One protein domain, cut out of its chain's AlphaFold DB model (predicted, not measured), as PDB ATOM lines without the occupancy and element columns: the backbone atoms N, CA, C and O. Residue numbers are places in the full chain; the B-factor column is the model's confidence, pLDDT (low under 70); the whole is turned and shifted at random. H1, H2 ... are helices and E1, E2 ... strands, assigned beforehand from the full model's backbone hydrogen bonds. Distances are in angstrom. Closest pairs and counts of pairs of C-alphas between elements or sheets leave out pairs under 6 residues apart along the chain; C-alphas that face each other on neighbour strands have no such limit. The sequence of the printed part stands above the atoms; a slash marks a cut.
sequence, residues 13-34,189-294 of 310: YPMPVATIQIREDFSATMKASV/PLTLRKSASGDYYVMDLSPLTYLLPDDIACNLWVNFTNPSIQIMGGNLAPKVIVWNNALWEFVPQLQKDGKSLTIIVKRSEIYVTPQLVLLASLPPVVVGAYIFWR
ATOM      1  N   TYR A  13       3.777 -39.049 -62.195       67.31
ATOM      2  CA  TYR A  13       3.414 -38.532 -60.887       67.31
ATOM      3  C   TYR A  13       3.894 -37.078 -60.748       67.31
ATOM      4  O   TYR A  13       5.075 -36.851 -60.455       67.31
ATOM      5  N   PRO A  14       3.023 -36.076 -60.978       74.25
ATOM      6  CA  PRO A  14       3.368 -34.675 -60.742       74.25
ATOM      7  C   PRO A  14       3.666 -34.438 -59.258       74.25
ATOM      8  O   PRO A  14       3.294 -35.248 -58.414       74.25
ATOM      9  N   MET A  15       4.326 -33.330 -58.916       82.00
ATOM     10  CA  MET A  15       4.605 -32.989 -57.514       82.00
ATOM     11  C   MET A  15       3.309 -33.039 -56.678       82.00
ATOM     12  O   MET A  15       2.344 -32.378 -57.069       82.00
ATOM     13  N   PRO A  16       3.260 -33.775 -55.549       91.75
ATOM     14  CA  PRO A  16       2.098 -33.807 -54.665       91.75
ATOM     15  C   PRO A  16       1.655 -32.404 -54.237       91.75
ATOM     16  O   PRO A  16       2.491 -31.566 -53.880       91.75
ATOM     17  N   VAL A  17       0.344 -32.155 -54.218       93.81
ATOM     18  CA  VAL A  17      -0.218 -30.842 -53.866       93.81
ATOM     19  C   VAL A  17      -1.279 -30.983 -52.785       93.81
ATOM     20  O   VAL A  17      -2.179 -31.820 -52.865       93.81
ATOM     21  N   ALA A  18      -1.201 -30.104 -51.792       96.12
ATOM     22  CA  ALA A  18      -2.245 -29.870 -50.810       96.12
ATOM     23  C   ALA A  18      -2.632 -28.386 -50.810       96.12
ATOM     24  O   ALA A  18      -1.812 -27.500 -51.046       96.12
ATOM     25  N   THR A  19      -3.901 -28.090 -50.564       97.38
ATOM     26  CA  THR A  19      -4.425 -26.726 -50.485       97.38
ATOM     27  C   THR A  19      -5.371 -26.617 -49.304       97.38
ATOM     28  O   THR A  19      -6.299 -27.415 -49.185       97.38
ATOM     29  N   ILE A  20      -5.148 -25.625 -48.448       98.12
ATOM     30  CA  ILE A  20      -6.007 -25.261 -47.324       98.12
ATOM     31  C   ILE A  20      -6.584 -23.878 -47.601       98.12
ATOM     32  O   ILE A  20      -5.876 -22.874 -47.566       98.12
ATOM     33  N   GLN A  21      -7.890 -23.825 -47.828       97.88
ATOM     34  CA  GLN A  21      -8.625 -22.580 -47.983       97.88
ATOM     35  C   GLN A  21      -9.347 -22.242 -46.683       97.88
ATOM     36  O   GLN A  21     -10.217 -22.997 -46.245       97.88
ATOM     37  N   ILE A  22      -9.015 -21.100 -46.090       97.31
ATOM     38  CA  ILE A  22      -9.617 -20.590 -44.858       97.31
ATOM     39  C   ILE A  22     -10.666 -19.544 -45.233       97.31
ATOM     40  O   ILE A  22     -10.366 -18.554 -45.906       97.31
ATOM     41  N   ARG A  23     -11.908 -19.787 -44.822       95.31
ATOM     42  CA  ARG A  23     -13.072 -18.942 -45.099       95.31
ATOM     43  C   ARG A  23     -13.147 -17.764 -44.123       95.31
ATOM     44  O   ARG A  23     -12.398 -17.687 -43.149       95.31
ATOM     45  N   GLU A  24     -14.066 -16.835 -44.374       90.69
ATOM     46  CA  GLU A  24     -14.244 -15.632 -43.545       90.69
ATOM     47  C   GLU A  24     -14.686 -15.934 -42.107       90.69
ATOM     48  O   GLU A  24     -14.311 -15.211 -41.188       90.69
ATOM     49  N   ASP A  25     -15.430 -17.025 -41.906       92.81
ATOM     50  CA  ASP A  25     -15.834 -17.539 -40.592       92.81
ATOM     51  C   ASP A  25     -14.727 -18.358 -39.900       92.81
ATOM     52  O   ASP A  25     -14.970 -18.981 -38.869       92.81
ATOM     53  N   PHE A  26     -13.522 -18.384 -40.478       93.75
ATOM     54  CA  PHE A  26     -12.371 -19.191 -40.072       93.75
ATOM     55  C   PHE A  26     -12.575 -20.707 -40.144       93.75
ATOM     56  O   PHE A  26     -11.718 -21.458 -39.671       93.75
ATOM     57  N   SER A  27     -13.664 -21.193 -40.742       96.81
ATOM     58  CA  SER A  27     -13.719 -22.591 -41.166       96.81
ATOM     59  C   SER A  27     -12.731 -22.812 -42.309       96.81
ATOM     60  O   SER A  27     -12.450 -21.905 -43.095       96.81
ATOM     61  N   ALA A  28     -12.170 -24.010 -42.408       97.50
ATOM     62  CA  ALA A  28     -11.176 -24.334 -43.414       97.50
ATOM     63  C   ALA A  28     -11.595 -25.558 -44.223       97.50
ATOM     64  O   ALA A  28     -12.256 -26.473 -43.730       97.50
ATOM     65  N   THR A  29     -11.213 -25.572 -45.493       98.06
ATOM     66  CA  THR A  29     -11.338 -26.732 -46.374       98.06
ATOM     67  C   THR A  29      -9.953 -27.136 -46.846       98.06
ATOM     68  O   THR A  29      -9.241 -26.309 -47.409       98.06
ATOM     69  N   MET A  30      -9.584 -28.398 -46.643       97.69
ATOM     70  CA  MET A  30      -8.378 -28.980 -47.215       97.69
ATOM     71  C   MET A  30      -8.738 -29.873 -48.397       97.69
ATOM     72  O   MET A  30      -9.641 -30.703 -48.298       97.69
ATOM     73  N   LYS A  31      -7.996 -29.723 -49.489       98.00
ATOM     74  CA  LYS A  31      -7.962 -30.648 -50.623       98.00
ATOM     75  C   LYS A  31      -6.522 -31.078 -50.837       98.00
ATOM     76  O   LYS A  31      -5.648 -30.218 -50.881       98.00
ATOM     77  N   ALA A  32      -6.264 -32.367 -50.966       95.81
ATOM     78  CA  ALA A  32      -4.925 -32.859 -51.245       95.81
ATOM     79  C   ALA A  32      -4.966 -34.045 -52.206       95.81
ATOM     80  O   ALA A  32      -5.727 -34.986 -51.990       95.81
ATOM     81  N   SER A  33      -4.120 -33.978 -53.230       94.88
ATOM     82  CA  SER A  33      -3.814 -35.074 -54.145       94.88
ATOM     83  C   SER A  33      -2.327 -35.365 -53.993       94.88
ATOM     84  O   SER A  33      -1.462 -34.573 -54.386       94.88
ATOM     85  N   VAL A  34      -2.031 -36.443 -53.274       93.94
ATOM     86  CA  VAL A  34      -0.677 -36.760 -52.821       93.94
ATOM     87  C   VAL A  34      -0.404 -38.245 -52.978       93.94
ATOM     88  O   VAL A  34      -1.328 -39.047 -53.003       93.94
ATOM     89  N   PRO A 189     -14.990 -23.581 -37.463       96.06
ATOM     90  CA  PRO A 189     -14.164 -22.397 -37.254       96.06
ATOM     91  C   PRO A 189     -12.922 -22.683 -36.406       96.06
ATOM     92  O   PRO A 189     -13.021 -23.169 -35.276       96.06
ATOM     93  N   LEU A 190     -11.751 -22.407 -36.975       94.62
ATOM     94  CA  LEU A 190     -10.470 -22.549 -36.300       94.62
ATOM     95  C   LEU A 190     -10.253 -21.376 -35.346       94.62
ATOM     96  O   LEU A 190     -10.619 -20.234 -35.624       94.62
ATOM     97  N   THR A 191      -9.639 -21.654 -34.198       91.81
ATOM     98  CA  THR A 191      -9.365 -20.614 -33.205       91.81
ATOM     99  C   THR A 191      -8.230 -19.711 -33.669       91.81
ATOM    100  O   THR A 191      -7.115 -20.171 -33.914       91.81
ATOM    101  N   LEU A 192      -8.501 -18.408 -33.703       90.50
ATOM    102  CA  LEU A 192      -7.514 -17.370 -33.951       90.50
ATOM    103  C   LEU A 192      -6.995 -16.827 -32.607       90.50
ATOM    104  O   LEU A 192      -7.706 -16.109 -31.903       90.50
ATOM    105  N   ARG A 193      -5.767 -17.182 -32.218       91.44
ATOM    106  CA  ARG A 193      -5.181 -16.771 -30.929       91.44
ATOM    107  C   ARG A 193      -4.392 -15.480 -31.094       91.44
ATOM    108  O   ARG A 193      -3.491 -15.418 -31.924       91.44
ATOM    109  N   LYS A 194      -4.707 -14.451 -30.308       90.50
ATOM    110  CA  LYS A 194      -3.939 -13.199 -30.307       90.50
ATOM    111  C   LYS A 194      -2.581 -13.425 -29.633       90.50
ATOM    112  O   LYS A 194      -2.507 -14.104 -28.610       90.50
ATOM    113  N   SER A 195      -1.520 -12.878 -30.217       90.06
ATOM    114  CA  SER A 195      -0.188 -12.848 -29.602       90.06
ATOM    115  C   SER A 195      -0.200 -12.074 -28.283       90.06
ATOM    116  O   SER A 195      -1.041 -11.199 -28.077       90.06
ATOM    117  N   ALA A 196       0.757 -12.374 -27.400       83.56
ATOM    118  CA  ALA A 196       0.884 -11.695 -26.110       83.56
ATOM    119  C   ALA A 196       1.158 -10.187 -26.254       83.56
ATOM    120  O   ALA A 196       0.654  -9.406 -25.453       83.56
ATOM    121  N   SER A 197       1.904  -9.775 -27.289       81.62
ATOM    122  CA  SER A 197       2.122  -8.356 -27.613       81.62
ATOM    123  C   SER A 197       0.908  -7.706 -28.283       81.62
ATOM    124  O   SER A 197       0.718  -6.499 -28.198       81.62
ATOM    125  N   GLY A 198       0.051  -8.511 -28.913       79.06
ATOM    126  CA  GLY A 198      -1.169  -8.073 -29.573       79.06
ATOM    127  C   GLY A 198      -1.016  -7.688 -31.046       79.06
ATOM    128  O   GLY A 198      -2.026  -7.362 -31.671       79.06
ATOM    129  N   ASP A 199       0.193  -7.779 -31.599       84.12
ATOM    130  CA  ASP A 199       0.535  -7.293 -32.945       84.12
ATOM    131  C   ASP A 199       0.107  -8.239 -34.074       84.12
ATOM    132  O   ASP A 199      -0.084  -7.829 -35.222       84.12
ATOM    133  N   TYR A 200      -0.023  -9.525 -33.754       90.25
ATOM    134  CA  TYR A 200      -0.390 -10.579 -34.694       90.25
ATOM    135  C   TYR A 200      -1.271 -11.647 -34.049       90.25
ATOM    136  O   TYR A 200      -1.458 -11.695 -32.826       90.25
ATOM    137  N   TYR A 201      -1.788 -12.528 -34.895       93.25
ATOM    138  CA  TYR A 201      -2.588 -13.682 -34.531       93.25
ATOM    139  C   TYR A 201      -1.930 -14.976 -35.007       93.25
ATOM    140  O   TYR A 201      -1.202 -14.986 -35.996       93.25
ATOM    141  N   VAL A 202      -2.219 -16.072 -34.317       94.44
ATOM    142  CA  VAL A 202      -1.753 -17.417 -34.652       94.44
ATOM    143  C   VAL A 202      -2.959 -18.321 -34.870       94.44
ATOM    144  O   VAL A 202      -3.879 -18.343 -34.047       94.44
ATOM    145  N   MET A 203      -2.947 -19.071 -35.967       95.25
ATOM    146  CA  MET A 203      -3.928 -20.114 -36.262       95.25
ATOM    147  C   MET A 203      -3.219 -21.460 -36.392       95.25
ATOM    148  O   MET A 203      -2.203 -21.572 -37.074       95.25
ATOM    149  N   ASP A 204      -3.767 -22.478 -35.735       94.75
ATOM    150  CA  ASP A 204      -3.256 -23.845 -35.799       94.75
ATOM    151  C   ASP A 204      -3.949 -24.628 -36.922       94.75
ATOM    152  O   ASP A 204      -5.164 -24.836 -36.895       94.75
ATOM    153  N   LEU A 205      -3.164 -25.048 -37.914       95.38
ATOM    154  CA  LEU A 205      -3.591 -25.869 -39.047       95.38
ATOM    155  C   LEU A 205      -3.191 -27.340 -38.883       95.38
ATOM    156  O   LEU A 205      -3.528 -28.158 -39.743       95.38
ATOM    157  N   SER A 206      -2.543 -27.701 -37.770       93.06
ATOM    158  CA  SER A 206      -2.154 -29.080 -37.458       93.06
ATOM    159  C   SER A 206      -3.312 -30.081 -37.599       93.06
ATOM    160  O   SER A 206      -3.104 -31.137 -38.195       93.06
ATOM    161  N   PRO A 207      -4.561 -29.786 -37.174       92.00
ATOM    162  CA  PRO A 207      -5.669 -30.726 -37.362       92.00
ATOM    163  C   PRO A 207      -5.904 -31.161 -38.818       92.00
ATOM    164  O   PRO A 207      -6.428 -32.250 -39.036       92.00
ATOM    165  N   LEU A 208      -5.533 -30.331 -39.800       93.81
ATOM    166  CA  LEU A 208      -5.641 -30.639 -41.227       93.81
ATOM    167  C   LEU A 208      -4.382 -31.325 -41.762       93.81
ATOM    168  O   LEU A 208      -4.490 -32.358 -42.417       93.81
ATOM    169  N   THR A 209      -3.194 -30.800 -41.464       92.56
ATOM    170  CA  THR A 209      -1.935 -31.365 -41.977       92.56
ATOM    171  C   THR A 209      -1.658 -32.765 -41.438       92.56
ATOM    172  O   THR A 209      -1.069 -33.582 -42.144       92.56
ATOM    173  N   TYR A 210      -2.142 -33.095 -40.236       90.94
ATOM    174  CA  TYR A 210      -2.040 -34.448 -39.694       90.94
ATOM    175  C   TYR A 210      -2.822 -35.486 -40.508       90.94
ATOM    176  O   TYR A 210      -2.424 -36.646 -40.490       90.94
ATOM    177  N   LEU A 211      -3.862 -35.085 -41.258       90.94
ATOM    178  CA  LEU A 211      -4.640 -35.971 -42.139       90.94
ATOM    179  C   LEU A 211      -3.858 -36.446 -43.372       90.94
ATOM    180  O   LEU A 211      -4.281 -37.394 -44.031       90.94
ATOM    181  N   LEU A 212      -2.746 -35.787 -43.708       91.38
ATOM    182  CA  LEU A 212      -1.857 -36.238 -44.775       91.38
ATOM    183  C   LEU A 212      -1.135 -37.533 -44.353       91.38
ATOM    184  O   LEU A 212      -0.964 -37.762 -43.156       91.38
ATOM    185  N   PRO A 213      -0.665 -38.381 -45.285       88.00
ATOM    186  CA  PRO A 213       0.152 -39.553 -44.951       88.00
ATOM    187  C   PRO A 213       1.447 -39.178 -44.204       88.00
ATOM    188  O   PRO A 213       1.966 -38.080 -44.377       88.00
ATOM    189  N   ASP A 214       1.956 -40.059 -43.331       80.06
ATOM    190  CA  ASP A 214       3.203 -39.832 -42.558       80.06
ATOM    191  C   ASP A 214       4.420 -39.622 -43.472       80.06
ATOM    192  O   ASP A 214       5.206 -38.713 -43.242       80.06
ATOM    193  N   ASP A 215       4.468 -40.407 -44.549       79.94
ATOM    194  CA  ASP A 215       5.453 -40.511 -45.639       79.94
ATOM    195  C   ASP A 215       5.608 -39.342 -46.623       79.94
ATOM    196  O   ASP A 215       6.282 -39.502 -47.637       79.94
ATOM    197  N   ILE A 216       4.876 -38.236 -46.454       86.31
ATOM    198  CA  ILE A 216       4.616 -37.324 -47.578       86.31
ATOM    199  C   ILE A 216       5.635 -36.192 -47.741       86.31
ATOM    200  O   ILE A 216       6.105 -35.626 -46.762       86.31
ATOM    201  N   ALA A 217       5.889 -35.804 -48.992       88.88
ATOM    202  CA  ALA A 217       6.467 -34.520 -49.376       88.88
ATOM    203  C   ALA A 217       5.515 -33.837 -50.369       88.88
ATOM    204  O   ALA A 217       5.163 -34.437 -51.385       88.88
ATOM    205  N   CYS A 218       5.050 -32.619 -50.083       92.38
ATOM    206  CA  CYS A 218       4.110 -31.916 -50.959       92.38
ATOM    207  C   CYS A 218       4.272 -30.394 -50.946       92.38
ATOM    208  O   CYS A 218       4.797 -29.799 -50.005       92.38
ATOM    209  N   ASN A 219       3.760 -29.755 -51.995       94.50
ATOM    210  CA  ASN A 219       3.528 -28.318 -52.010       94.50
ATOM    211  C   ASN A 219       2.204 -28.024 -51.300       94.50
ATOM    212  O   ASN A 219       1.139 -28.409 -51.790       94.50
ATOM    213  N   LEU A 220       2.269 -27.340 -50.159       96.06
ATOM    214  CA  LEU A 220       1.107 -26.966 -49.361       96.06
ATOM    215  C   LEU A 220       0.788 -25.483 -49.546       96.06
ATOM    216  O   LEU A 220       1.494 -24.611 -49.044       96.06
ATOM    217  N   TRP A 221      -0.310 -25.209 -50.239       96.81
ATOM    218  CA  TRP A 221      -0.871 -23.872 -50.374       96.81
ATOM    219  C   TRP A 221      -1.841 -23.579 -49.233       96.81
ATOM    220  O   TRP A 221      -2.710 -24.396 -48.934       96.81
ATOM    221  N   VAL A 222      -1.731 -22.405 -48.620       97.12
ATOM    222  CA  VAL A 222      -2.695 -21.909 -47.632       97.12
ATOM    223  C   VAL A 222      -3.174 -20.537 -48.062       97.12
ATOM    224  O   VAL A 222      -2.367 -19.624 -48.222       97.12
ATOM    225  N   ASN A 223      -4.485 -20.377 -48.208       95.81
ATOM    226  CA  ASN A 223      -5.082 -19.128 -48.655       95.81
ATOM    227  C   ASN A 223      -6.286 -18.721 -47.805       95.81
ATOM    228  O   ASN A 223      -7.165 -19.532 -47.515       95.81
ATOM    229  N   PHE A 224      -6.367 -17.439 -47.459       94.69
ATOM    230  CA  PHE A 224      -7.561 -16.844 -46.862       94.69
ATOM    231  C   PHE A 224      -8.471 -16.280 -47.948       94.69
ATOM    232  O   PHE A 224      -8.015 -15.555 -48.833       94.69
ATOM    233  N   THR A 225      -9.774 -16.548 -47.862       91.62
ATOM    234  CA  THR A 225     -10.761 -15.873 -48.720       91.62
ATOM    235  C   THR A 225     -10.931 -14.409 -48.338       91.62
ATOM    236  O   THR A 225     -11.236 -13.594 -49.201       91.62
ATOM    237  N   ASN A 226     -10.710 -14.068 -47.064       87.44
ATOM    238  CA  ASN A 226     -10.780 -12.694 -46.586       87.44
ATOM    239  C   ASN A 226      -9.513 -11.916 -47.003       87.44
ATOM    240  O   ASN A 226      -8.428 -12.230 -46.503       87.44
ATOM    241  N   PRO A 227      -9.625 -10.873 -47.845       84.38
ATOM    242  CA  PRO A 227      -8.471 -10.095 -48.300       84.38
ATOM    243  C   PRO A 227      -7.853  -9.221 -47.198       84.38
ATOM    244  O   PRO A 227      -6.728  -8.753 -47.344       84.38
ATOM    245  N   SER A 228      -8.559  -9.014 -46.083       87.38
ATOM    246  CA  SER A 228      -8.081  -8.220 -44.941       87.38
ATOM    247  C   SER A 228      -7.132  -8.997 -44.020       87.38
ATOM    248  O   SER A 228      -6.741  -8.498 -42.963       87.38
ATOM    249  N   ILE A 229      -6.818 -10.250 -44.351       89.06
ATOM    250  CA  ILE A 229      -5.902 -11.091 -43.582       89.06
ATOM    251  C   ILE A 229      -4.619 -11.253 -44.382       89.06
ATOM    252  O   ILE A 229      -4.623 -11.805 -45.479       89.06
ATOM    253  N   GLN A 230      -3.520 -10.798 -43.799       92.06
ATOM    254  CA  GLN A 230      -2.183 -10.979 -44.331       92.06
ATOM    255  C   GLN A 230      -1.499 -12.142 -43.609       92.06
ATOM    256  O   GLN A 230      -1.419 -12.156 -42.380       92.06
ATOM    257  N   ILE A 231      -0.971 -13.100 -44.363       92.75
ATOM    258  CA  ILE A 231      -0.084 -14.144 -43.855       92.75
ATOM    259  C   ILE A 231       1.310 -13.539 -43.678       92.75
ATOM    260  O   ILE A 231       1.872 -12.966 -44.606       92.75
ATOM    261  N   MET A 232       1.863 -13.670 -42.475       92.25
ATOM    262  CA  MET A 232       3.196 -13.172 -42.122       92.25
ATOM    263  C   MET A 232       4.246 -14.289 -42.110       92.25
ATOM    264  O   MET A 232       5.432 -14.018 -42.267       92.25
ATOM    265  N   GLY A 233       3.822 -15.539 -41.906       92.12
ATOM    266  CA  GLY A 233       4.708 -16.697 -41.801       92.12
ATOM    267  C   GLY A 233       4.065 -17.834 -41.011       92.12
ATOM    268  O   GLY A 233       2.841 -17.961 -40.979       92.12
ATOM    269  N   GLY A 234       4.887 -18.645 -40.350       90.12
ATOM    270  CA  GLY A 234       4.451 -19.761 -39.513       90.12
ATOM    271  C   GLY A 234       5.594 -20.329 -38.672       90.12
ATOM    272  O   GLY A 234       6.709 -19.814 -38.728       90.12
ATOM    273  N   ASN A 235       5.332 -21.401 -37.917       90.06
ATOM    274  CA  ASN A 235       6.401 -22.183 -37.266       90.06
ATOM    275  C   ASN A 235       7.382 -22.775 -38.290       90.06
ATOM    276  O   ASN A 235       8.564 -22.942 -38.006       90.06
ATOM    277  N   LEU A 236       6.881 -23.052 -39.492       86.12
ATOM    278  CA  LEU A 236       7.664 -23.401 -40.666       86.12
ATOM    279  C   LEU A 236       7.730 -22.185 -41.585       86.12
ATOM    280  O   LEU A 236       6.705 -21.557 -41.864       86.12
ATOM    281  N   ALA A 237       8.924 -21.858 -42.072       88.94
ATOM    282  CA  ALA A 237       9.096 -20.751 -43.003       88.94
ATOM    283  C   ALA A 237       8.460 -21.102 -44.367       88.94
ATOM    284  O   ALA A 237       8.834 -22.118 -44.962       88.94
ATOM    285  N   PRO A 238       7.509 -20.299 -44.879       91.56
ATOM    286  CA  PRO A 238       6.970 -20.496 -46.219       91.56
ATOM    287  C   PRO A 238       8.028 -20.186 -47.283       91.56
ATOM    288  O   PRO A 238       8.880 -19.316 -47.105       91.56
ATOM    289  N   LYS A 239       7.931 -20.863 -48.427       92.00
ATOM    290  CA  LYS A 239       8.743 -20.576 -49.619       92.00
ATOM    291  C   LYS A 239       8.302 -19.294 -50.304       92.00
ATOM    292  O   LYS A 239       9.131 -18.560 -50.831       92.00
ATOM    293  N   VAL A 240       6.994 -19.053 -50.325       91.62
ATOM    294  CA  VAL A 240       6.388 -17.894 -50.981       91.62
ATOM    295  C   VAL A 240       5.260 -17.373 -50.104       91.62
ATOM    296  O   VAL A 240       4.451 -18.155 -49.608       91.62
ATOM    297  N   ILE A 241       5.185 -16.053 -49.951       90.81
ATOM    298  CA  ILE A 241       4.040 -15.356 -49.362       90.81
ATOM    299  C   ILE A 241       3.567 -14.304 -50.366       90.81
ATOM    300  O   ILE A 241       4.343 -13.455 -50.799       90.81
ATOM    301  N   VAL A 242       2.282 -14.343 -50.704       89.94
ATOM    302  CA  VAL A 242       1.573 -13.352 -51.515       89.94
ATOM    303  C   VAL A 242       0.358 -12.880 -50.721       89.94
ATOM    304  O   VAL A 242      -0.732 -13.426 -50.856       89.94
ATOM    305  N   TRP A 243       0.558 -11.869 -49.874       88.12
ATOM    306  CA  TRP A 243      -0.472 -11.234 -49.040       88.12
ATOM    307  C   TRP A 243      -1.319 -12.215 -48.204       88.12
ATOM    308  O   TRP A 243      -0.948 -12.512 -47.075       88.12
ATOM    309  N   ASN A 244      -2.436 -12.721 -48.736       90.00
ATOM    310  CA  ASN A 244      -3.373 -13.650 -48.090       90.00
ATOM    311  C   ASN A 244      -3.174 -15.121 -48.507       90.00
ATOM    312  O   ASN A 244      -3.959 -15.981 -48.104       90.00
ATOM    313  N   ASN A 245      -2.166 -15.407 -49.329       92.88
ATOM    314  CA  ASN A 245      -1.829 -16.731 -49.835       92.88
ATOM    315  C   ASN A 245      -0.352 -17.042 -49.560       92.88
ATOM    316  O   ASN A 245       0.499 -16.165 -49.689       92.88
ATOM    317  N   ALA A 246      -0.027 -18.275 -49.198       94.38
ATOM    318  CA  ALA A 246       1.348 -18.697 -48.973       94.38
ATOM    319  C   ALA A 246       1.558 -20.169 -49.347       94.38
ATOM    320  O   ALA A 246       0.640 -20.985 -49.274       94.38
ATOM    321  N   LEU A 247       2.784 -20.486 -49.756       94.69
ATOM    322  CA  LEU A 247       3.225 -21.819 -50.155       94.69
ATOM    323  C   LEU A 247       4.304 -22.314 -49.195       94.69
ATOM    324  O   LEU A 247       5.328 -21.653 -49.009       94.69
ATOM    325  N   TRP A 248       4.114 -23.521 -48.676       93.69
ATOM    326  CA  TRP A 248       5.123 -24.286 -47.956       93.69
ATOM    327  C   TRP A 248       5.581 -25.480 -48.786       93.69
ATOM    328  O   TRP A 248       4.773 -26.175 -49.401       93.69
ATOM    329  N   GLU A 249       6.881 -25.750 -48.738       91.19
ATOM    330  CA  GLU A 249       7.415 -27.070 -49.063       91.19
ATOM    331  C   GLU A 249       7.248 -27.939 -47.809       91.19
ATOM    332  O   GLU A 249       7.973 -27.788 -46.822       91.19
ATOM    333  N   PHE A 250       6.207 -28.767 -47.797       89.88
ATOM    334  CA  PHE A 250       5.775 -29.507 -46.620       89.88
ATOM    335  C   PHE A 250       6.327 -30.933 -46.654       89.88
ATOM    336  O   PHE A 250       5.826 -31.793 -47.379       89.88
ATOM    337  N   VAL A 251       7.376 -31.161 -45.860       90.56
ATOM    338  CA  VAL A 251       8.098 -32.435 -45.745       90.56
ATOM    339  C   VAL A 251       8.259 -32.766 -44.256       90.56
ATOM    340  O   VAL A 251       9.274 -32.404 -43.654       90.56
ATOM    341  N   PRO A 252       7.253 -33.392 -43.614       86.94
ATOM    342  CA  PRO A 252       7.202 -33.579 -42.163       86.94
ATOM    343  C   PRO A 252       8.405 -34.312 -41.566       86.94
ATOM    344  O   PRO A 252       8.775 -34.043 -40.428       86.94
ATOM    345  N   GLN A 253       9.044 -35.216 -42.315       85.38
ATOM    346  CA  GLN A 253      10.178 -36.013 -41.822       85.38
ATOM    347  C   GLN A 253      11.444 -35.166 -41.638       85.38
ATOM    348  O   GLN A 253      12.342 -35.549 -40.893       85.38
ATOM    349  N   LEU A 254      11.514 -34.011 -42.305       84.50
ATOM    350  CA  LEU A 254      12.613 -33.052 -42.177       84.50
ATOM    351  C   LEU A 254      12.310 -31.953 -41.145       84.50
ATOM    352  O   LEU A 254      13.141 -31.075 -40.912       84.50
ATOM    353  N   GLN A 255      11.121 -31.972 -40.538       83.88
ATOM    354  CA  GLN A 255      10.629 -30.924 -39.649       83.88
ATOM    355  C   GLN A 255      10.693 -31.377 -38.190       83.88
ATOM    356  O   GLN A 255      10.262 -32.474 -37.839       83.88
ATOM    357  N   LYS A 256      11.187 -30.500 -37.309       81.06
ATOM    358  CA  LYS A 256      11.306 -30.785 -35.868       81.06
ATOM    359  C   LYS A 256       9.956 -31.111 -35.215       81.06
ATOM    360  O   LYS A 256       9.891 -31.986 -34.359       81.06
ATOM    361  N   ASP A 257       8.893 -30.438 -35.657       80.56
ATOM    362  CA  ASP A 257       7.534 -30.580 -35.117       80.56
ATOM    363  C   ASP A 257       6.653 -31.520 -35.971       80.56
ATOM    364  O   ASP A 257       5.420 -31.507 -35.876       80.56
ATOM    365  N   GLY A 258       7.281 -32.335 -36.828       87.38
ATOM    366  CA  GLY A 258       6.607 -33.298 -37.693       87.38
ATOM    367  C   GLY A 258       5.580 -32.627 -38.598       87.38
ATOM    368  O   GLY A 258       5.912 -31.753 -39.386       87.38
ATOM    369  N   LYS A 259       4.308 -33.024 -38.484       89.69
ATOM    370  CA  LYS A 259       3.216 -32.471 -39.303       89.69
ATOM    371  C   LYS A 259       2.624 -31.168 -38.766       89.69
ATOM    372  O   LYS A 259       1.645 -30.682 -39.332       89.69
ATOM    373  N   SER A 260       3.122 -30.623 -37.659       92.06
ATOM    374  CA  SER A 260       2.518 -29.430 -37.069       92.06
ATOM    375  C   SER A 260       2.732 -28.199 -37.947       92.06
ATOM    376  O   SER A 260       3.861 -27.851 -38.292       92.06
ATOM    377  N   LEU A 261       1.636 -27.509 -38.262       93.19
ATOM    378  CA  LEU A 261       1.668 -26.244 -38.978       93.19
ATOM    379  C   LEU A 261       0.845 -25.216 -38.216       93.19
ATOM    380  O   LEU A 261      -0.367 -25.354 -38.063       93.19
ATOM    381  N   THR A 262       1.506 -24.148 -37.796       94.06
ATOM    382  CA  THR A 262       0.857 -22.951 -37.270       94.06
ATOM    383  C   THR A 262       1.208 -21.783 -38.172       94.06
ATOM    384  O   THR A 262       2.359 -21.624 -38.576       94.06
ATOM    385  N   ILE A 263       0.210 -20.976 -38.505       94.62
ATOM    386  CA  ILE A 263       0.382 -19.795 -39.345       94.62
ATOM    387  C   ILE A 263       0.237 -18.534 -38.504       94.62
ATOM    388  O   ILE A 263      -0.605 -18.445 -37.607       94.62
ATOM    389  N   ILE A 264       1.072 -17.555 -38.817       94.06
ATOM    390  CA  ILE A 264       1.074 -16.229 -38.215       94.06
ATOM    391  C   ILE A 264       0.392 -15.292 -39.199       94.06
ATOM    392  O   ILE A 264       0.798 -15.202 -40.361       94.06
ATOM    393  N   VAL A 265      -0.632 -14.582 -38.740       93.75
ATOM    394  CA  VAL A 265      -1.408 -13.664 -39.571       93.75
ATOM    395  C   VAL A 265      -1.578 -12.309 -38.903       93.75
ATOM    396  O   VAL A 265      -1.659 -12.193 -37.680       93.75
ATOM    397  N   LYS A 266      -1.675 -11.269 -39.723       90.31
ATOM    398  CA  LYS A 266      -2.028  -9.916 -39.313       90.31
ATOM    399  C   LYS A 266      -3.359  -9.553 -39.950       90.31
ATOM    400  O   LYS A 266      -3.573  -9.787 -41.137       90.31
ATOM    401  N   ARG A 267      -4.267  -8.981 -39.163       82.50
ATOM    402  CA  ARG A 267      -5.515  -8.435 -39.692       82.50
ATOM    403  C   ARG A 267      -5.253  -6.984 -40.064       82.50
ATOM    404  O   ARG A 267      -4.949  -6.180 -39.187       82.50
ATOM    405  N   SER A 268      -5.334  -6.651 -41.346       66.38
ATOM    406  CA  SER A 268      -5.407  -5.254 -41.751       66.38
ATOM    407  C   SER A 268      -6.801  -4.764 -41.380       66.38
ATOM    408  O   SER A 268      -7.786  -5.122 -42.026       66.38
ATOM    409  N   GLU A 269      -6.911  -3.977 -40.314       55.16
ATOM    410  CA  GLU A 269      -8.063  -3.096 -40.178       55.16
ATOM    411  C   GLU A 269      -8.033  -2.185 -41.407       55.16
ATOM    412  O   GLU A 269      -7.073  -1.436 -41.605       55.16
ATOM    413  N   ILE A 270      -9.034  -2.296 -42.283       43.38
ATOM    414  CA  ILE A 270      -9.248  -1.273 -43.300       43.38
ATOM    415  C   ILE A 270      -9.654  -0.034 -42.502       43.38
ATOM    416  O   ILE A 270     -10.827   0.159 -42.190       43.38
ATOM    417  N   TYR A 271      -8.675   0.787 -42.123       38.03
ATOM    418  CA  TYR A 271      -8.922   2.155 -41.702       38.03
ATOM    419  C   TYR A 271      -9.433   2.885 -42.940       38.03
ATOM    420  O   TYR A 271      -8.691   3.574 -43.635       38.03
ATOM    421  N   VAL A 272     -10.724   2.730 -43.238       39.66
ATOM    422  CA  VAL A 272     -11.426   3.766 -43.980       39.66
ATOM    423  C   VAL A 272     -11.425   4.943 -43.019       39.66
ATOM    424  O   VAL A 272     -12.248   5.014 -42.108       39.66
ATOM    425  N   THR A 273     -10.424   5.815 -43.136       37.22
ATOM    426  CA  THR A 273     -10.379   7.054 -42.364       37.22
ATOM    427  C   THR A 273     -11.757   7.705 -42.491       37.22
ATOM    428  O   THR A 273     -12.196   7.913 -43.626       37.22
ATOM    429  N   PRO A 274     -12.448   8.037 -41.383       47.88
ATOM    430  CA  PRO A 274     -13.797   8.616 -41.405       47.88
ATOM    431  C   PRO A 274     -13.922   9.821 -42.345       47.88
ATOM    432  O   PRO A 274     -14.986  10.098 -42.884       47.88
ATOM    433  N   GLN A 275     -12.796  10.492 -42.597       46.38
ATOM    434  CA  GLN A 275     -12.617  11.584 -43.546       46.38
ATOM    435  C   GLN A 275     -13.007  11.220 -44.993       46.38
ATOM    436  O   GLN A 275     -13.608  12.046 -45.673       46.38
ATOM    437  N   LEU A 276     -12.726   9.998 -45.464       46.47
ATOM    438  CA  LEU A 276     -13.073   9.537 -46.818       46.47
ATOM    439  C   LEU A 276     -14.567   9.215 -46.957       46.47
ATOM    440  O   LEU A 276     -15.157   9.506 -47.994       46.47
ATOM    441  N   VAL A 277     -15.194   8.679 -45.905       51.44
ATOM    442  CA  VAL A 277     -16.651   8.453 -45.864       51.44
ATOM    443  C   VAL A 277     -17.395   9.788 -45.798       51.44
ATOM    444  O   VAL A 277     -18.372   9.983 -46.516       51.44
ATOM    445  N   LEU A 278     -16.887  10.745 -45.014       52.19
ATOM    446  CA  LEU A 278     -17.404  12.115 -44.965       52.19
ATOM    447  C   LEU A 278     -17.289  12.819 -46.325       52.19
ATOM    448  O   LEU A 278     -18.269  13.403 -46.779       52.19
ATOM    449  N   LEU A 279     -16.152  12.703 -47.018       51.81
ATOM    450  CA  LEU A 279     -15.963  13.264 -48.363       51.81
ATOM    451  C   LEU A 279     -16.882  12.628 -49.416       51.81
ATOM    452  O   LEU A 279     -17.389  13.343 -50.275       51.81
ATOM    453  N   ALA A 280     -17.131  11.319 -49.334       52.69
ATOM    454  CA  ALA A 280     -18.044  10.611 -50.237       52.69
ATOM    455  C   ALA A 280     -19.534  10.878 -49.939       52.69
ATOM    456  O   ALA A 280     -20.376  10.700 -50.815       52.69
ATOM    457  N   SER A 281     -19.862  11.313 -48.716       54.81
ATOM    458  CA  SER A 281     -21.226  11.679 -48.304       54.81
ATOM    459  C   SER A 281     -21.617  13.123 -48.641       54.81
ATOM    460  O   SER A 281     -22.788  13.489 -48.540       54.81
ATOM    461  N   LEU A 282     -20.651  13.955 -49.043       55.22
ATOM    462  CA  LEU A 282     -20.918  15.321 -49.476       55.22
ATOM    463  C   LEU A 282     -21.410  15.314 -50.932       55.22
ATOM    464  O   LEU A 282     -20.753  14.726 -51.793       55.22
ATOM    465  N   PRO A 283     -22.525  16.001 -51.249       57.97
ATOM    466  CA  PRO A 283     -22.956  16.174 -52.628       57.97
ATOM    467  C   PRO A 283     -21.804  16.753 -53.471       57.97
ATOM    468  O   PRO A 283     -21.147  17.696 -53.013       57.97
ATOM    469  N   PRO A 284     -21.572  16.273 -54.709       61.62
ATOM    470  CA  PRO A 284     -20.460  16.722 -55.558       61.62
ATOM    471  C   PRO A 284     -20.381  18.246 -55.723       61.62
ATOM    472  O   PRO A 284     -19.299  18.818 -55.840       61.62
ATOM    473  N   VAL A 285     -21.534  18.919 -55.658       62.12
ATOM    474  CA  VAL A 285     -21.673  20.381 -55.718       62.12
ATOM    475  C   VAL A 285     -20.974  21.081 -54.544       62.12
ATOM    476  O   VAL A 285     -20.362  22.128 -54.733       62.12
ATOM    477  N   VAL A 286     -21.009  20.498 -53.343       64.38
ATOM    478  CA  VAL A 286     -20.398  21.067 -52.129       64.38
ATOM    479  C   VAL A 286     -18.878  20.904 -52.159       64.38
ATOM    480  O   VAL A 286     -18.148  21.839 -51.829       64.38
ATOM    481  N   VAL A 287     -18.393  19.752 -52.631       60.28
ATOM    482  CA  VAL A 287     -16.957  19.507 -52.847       60.28
ATOM    483  C   VAL A 287     -16.418  20.444 -53.934       60.28
ATOM    484  O   VAL A 287     -15.383  21.084 -53.740       60.28
ATOM    485  N   GLY A 288     -17.163  20.611 -55.031       59.72
ATOM    486  CA  GLY A 288     -16.840  21.562 -56.096       59.72
ATOM    487  C   GLY A 288     -16.794  23.014 -55.610       59.72
ATOM    488  O   GLY A 288     -15.835  23.727 -55.904       59.72
ATOM    489  N   ALA A 289     -17.771  23.444 -54.803       67.56
ATOM    490  CA  ALA A 289     -17.809  24.791 -54.234       67.56
ATOM    491  C   ALA A 289     -16.648  25.056 -53.259       67.56
ATOM    492  O   ALA A 289     -16.065  26.142 -53.286       67.56
ATOM    493  N   TYR A 290     -16.266  24.069 -52.441       66.00
ATOM    494  CA  TYR A 290     -15.130  24.182 -51.522       66.00
ATOM    495  C   TYR A 290     -13.795  24.314 -52.267       66.00
ATOM    496  O   TYR A 290     -12.995  25.196 -51.948       66.00
ATOM    497  N   ILE A 291     -13.573  23.495 -53.301       66.44
ATOM    498  CA  ILE A 291     -12.371  23.570 -54.146       66.44
ATOM    499  C   ILE A 291     -12.308  24.929 -54.853       66.44
ATOM    500  O   ILE A 291     -11.270  25.593 -54.827       66.44
ATOM    501  N   PHE A 292     -13.429  25.394 -55.413       65.81
ATOM    502  CA  PHE A 292     -13.497  26.685 -56.096       65.81
ATOM    503  C   PHE A 292     -13.242  27.862 -55.140       65.81
ATOM    504  O   PHE A 292     -12.515  28.796 -55.480       65.81
ATOM    505  N   TRP A 293     -13.783  27.807 -53.919       64.50
ATOM    506  CA  TRP A 293     -13.548  28.822 -52.892       64.50
ATOM    507  C   TRP A 293     -12.085  28.854 -52.434       64.50
ATOM    508  O   TRP A 293     -11.521  29.937 -52.278       64.50
ATOM    509  N   ARG A 294     -11.436  27.690 -52.295       60.50
ATOM    510  CA  ARG A 294     -10.019  27.594 -51.908       60.50
ATOM    511  C   ARG A 294      -9.086  28.160 -52.984       60.50
ATOM    512  O   ARG A 294      -8.229  28.978 -52.664       60.50
TER     513      ARG A 294
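What this domain is: This is residues 13 to 34 and 189 to 294 of the 310 residues of an uncharacterized protein of Candidatus Korarchaeum cryptofilum (UniProt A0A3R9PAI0). Two small twisted sheets lie face to face as a sandwich, the strands of the one at 26 degrees to those of the other, and from this body a thin tail runs far out to two short helices, H2 and H3, in residues that mostly stand free. A short helix, H1, only grazes the larger sheet. The printed part has 128 residues with three named helices and nine named strands, in the order E1 E2 E3 E4 H1 E5 E6 E7 E8 E9 H2 H3, and its class is mixed. The larger sheet runs E2 E1 E5 E8 E7 and is mixed; the other runs E3 E4 E9 E6, antiparallel. The whole is only just loose, close to extended, with a radius of gyration of the C-alphas of 20.7 A and spans of 72 by 38 by 24 A.

Where its parts are: Find C-alpha 17 at (-0.218, -30.842, -53.866), where E1, residues 17 to 22, begins its 16.6 A. In the same sheet look for E2, residues 28 to 34, 18.8 A; E5, 218 to 224, 19.5 A; E8, 245 to 250, 15.2 A; and E7, 240 to 242. The other sheet has E3, 192 to 194; E4, 201 to 204; E9, 262 to 267, 16.0 A; and E6, 229 to 234, 14.1 A. H1 is residues 206 to 209, H2 274 to 281, and H3 284 to 294, 15.5 A, ending at C-alpha 294 (-10.019, 27.594, -51.908).

How they stand to each other: Start at E1 and E5, parallel, with N 20 and O 221 2.8 A apart. E2 and E1 are an antiparallel hairpin, N 19 to O 31 at 2.8 A. E5 and E8 are antiparallel, N 222 to O 246 at 2.8 A, and E7 and E8 form a hairpin, N 242 to O 245 at 2.7 A. In the other sheet, E3 and E4 are a hairpin, N 202 to O 193 at 2.8 A; E4 and E9 are antiparallel, N 201 to O 265 at 2.8 A; so are E9 and E6, N 230 to O 266 at 2.8 A. Between the sheets, the closest C-alphas of E6 and E8 are those of Ile 231 and Asn 245, 6.7 A. H1 grazes the larger sheet with residues 208 to 209. H2 and H3 are close but not clearly touching, Leu 279 and Val 287 having the closest C-alphas at 7.8 A, a steep tilt of 65 degrees, opposite ways; neither is on a sheet. In H2 and H3 every O i to N i+4 pair is within hydrogen-bond range; H1 is too short for one.

The domain as a whole: The C-alphas of Asp 215 and Trp 293 are the farthest apart, 72.3 A. Residues 35 to 188 are not printed, and C-alphas 34 and 189 stand 25.1 A apart across the cut. E8 to E9 is a long link, of 11 residues. Confidence is under 70 at residue 13 and residues 268 to 294.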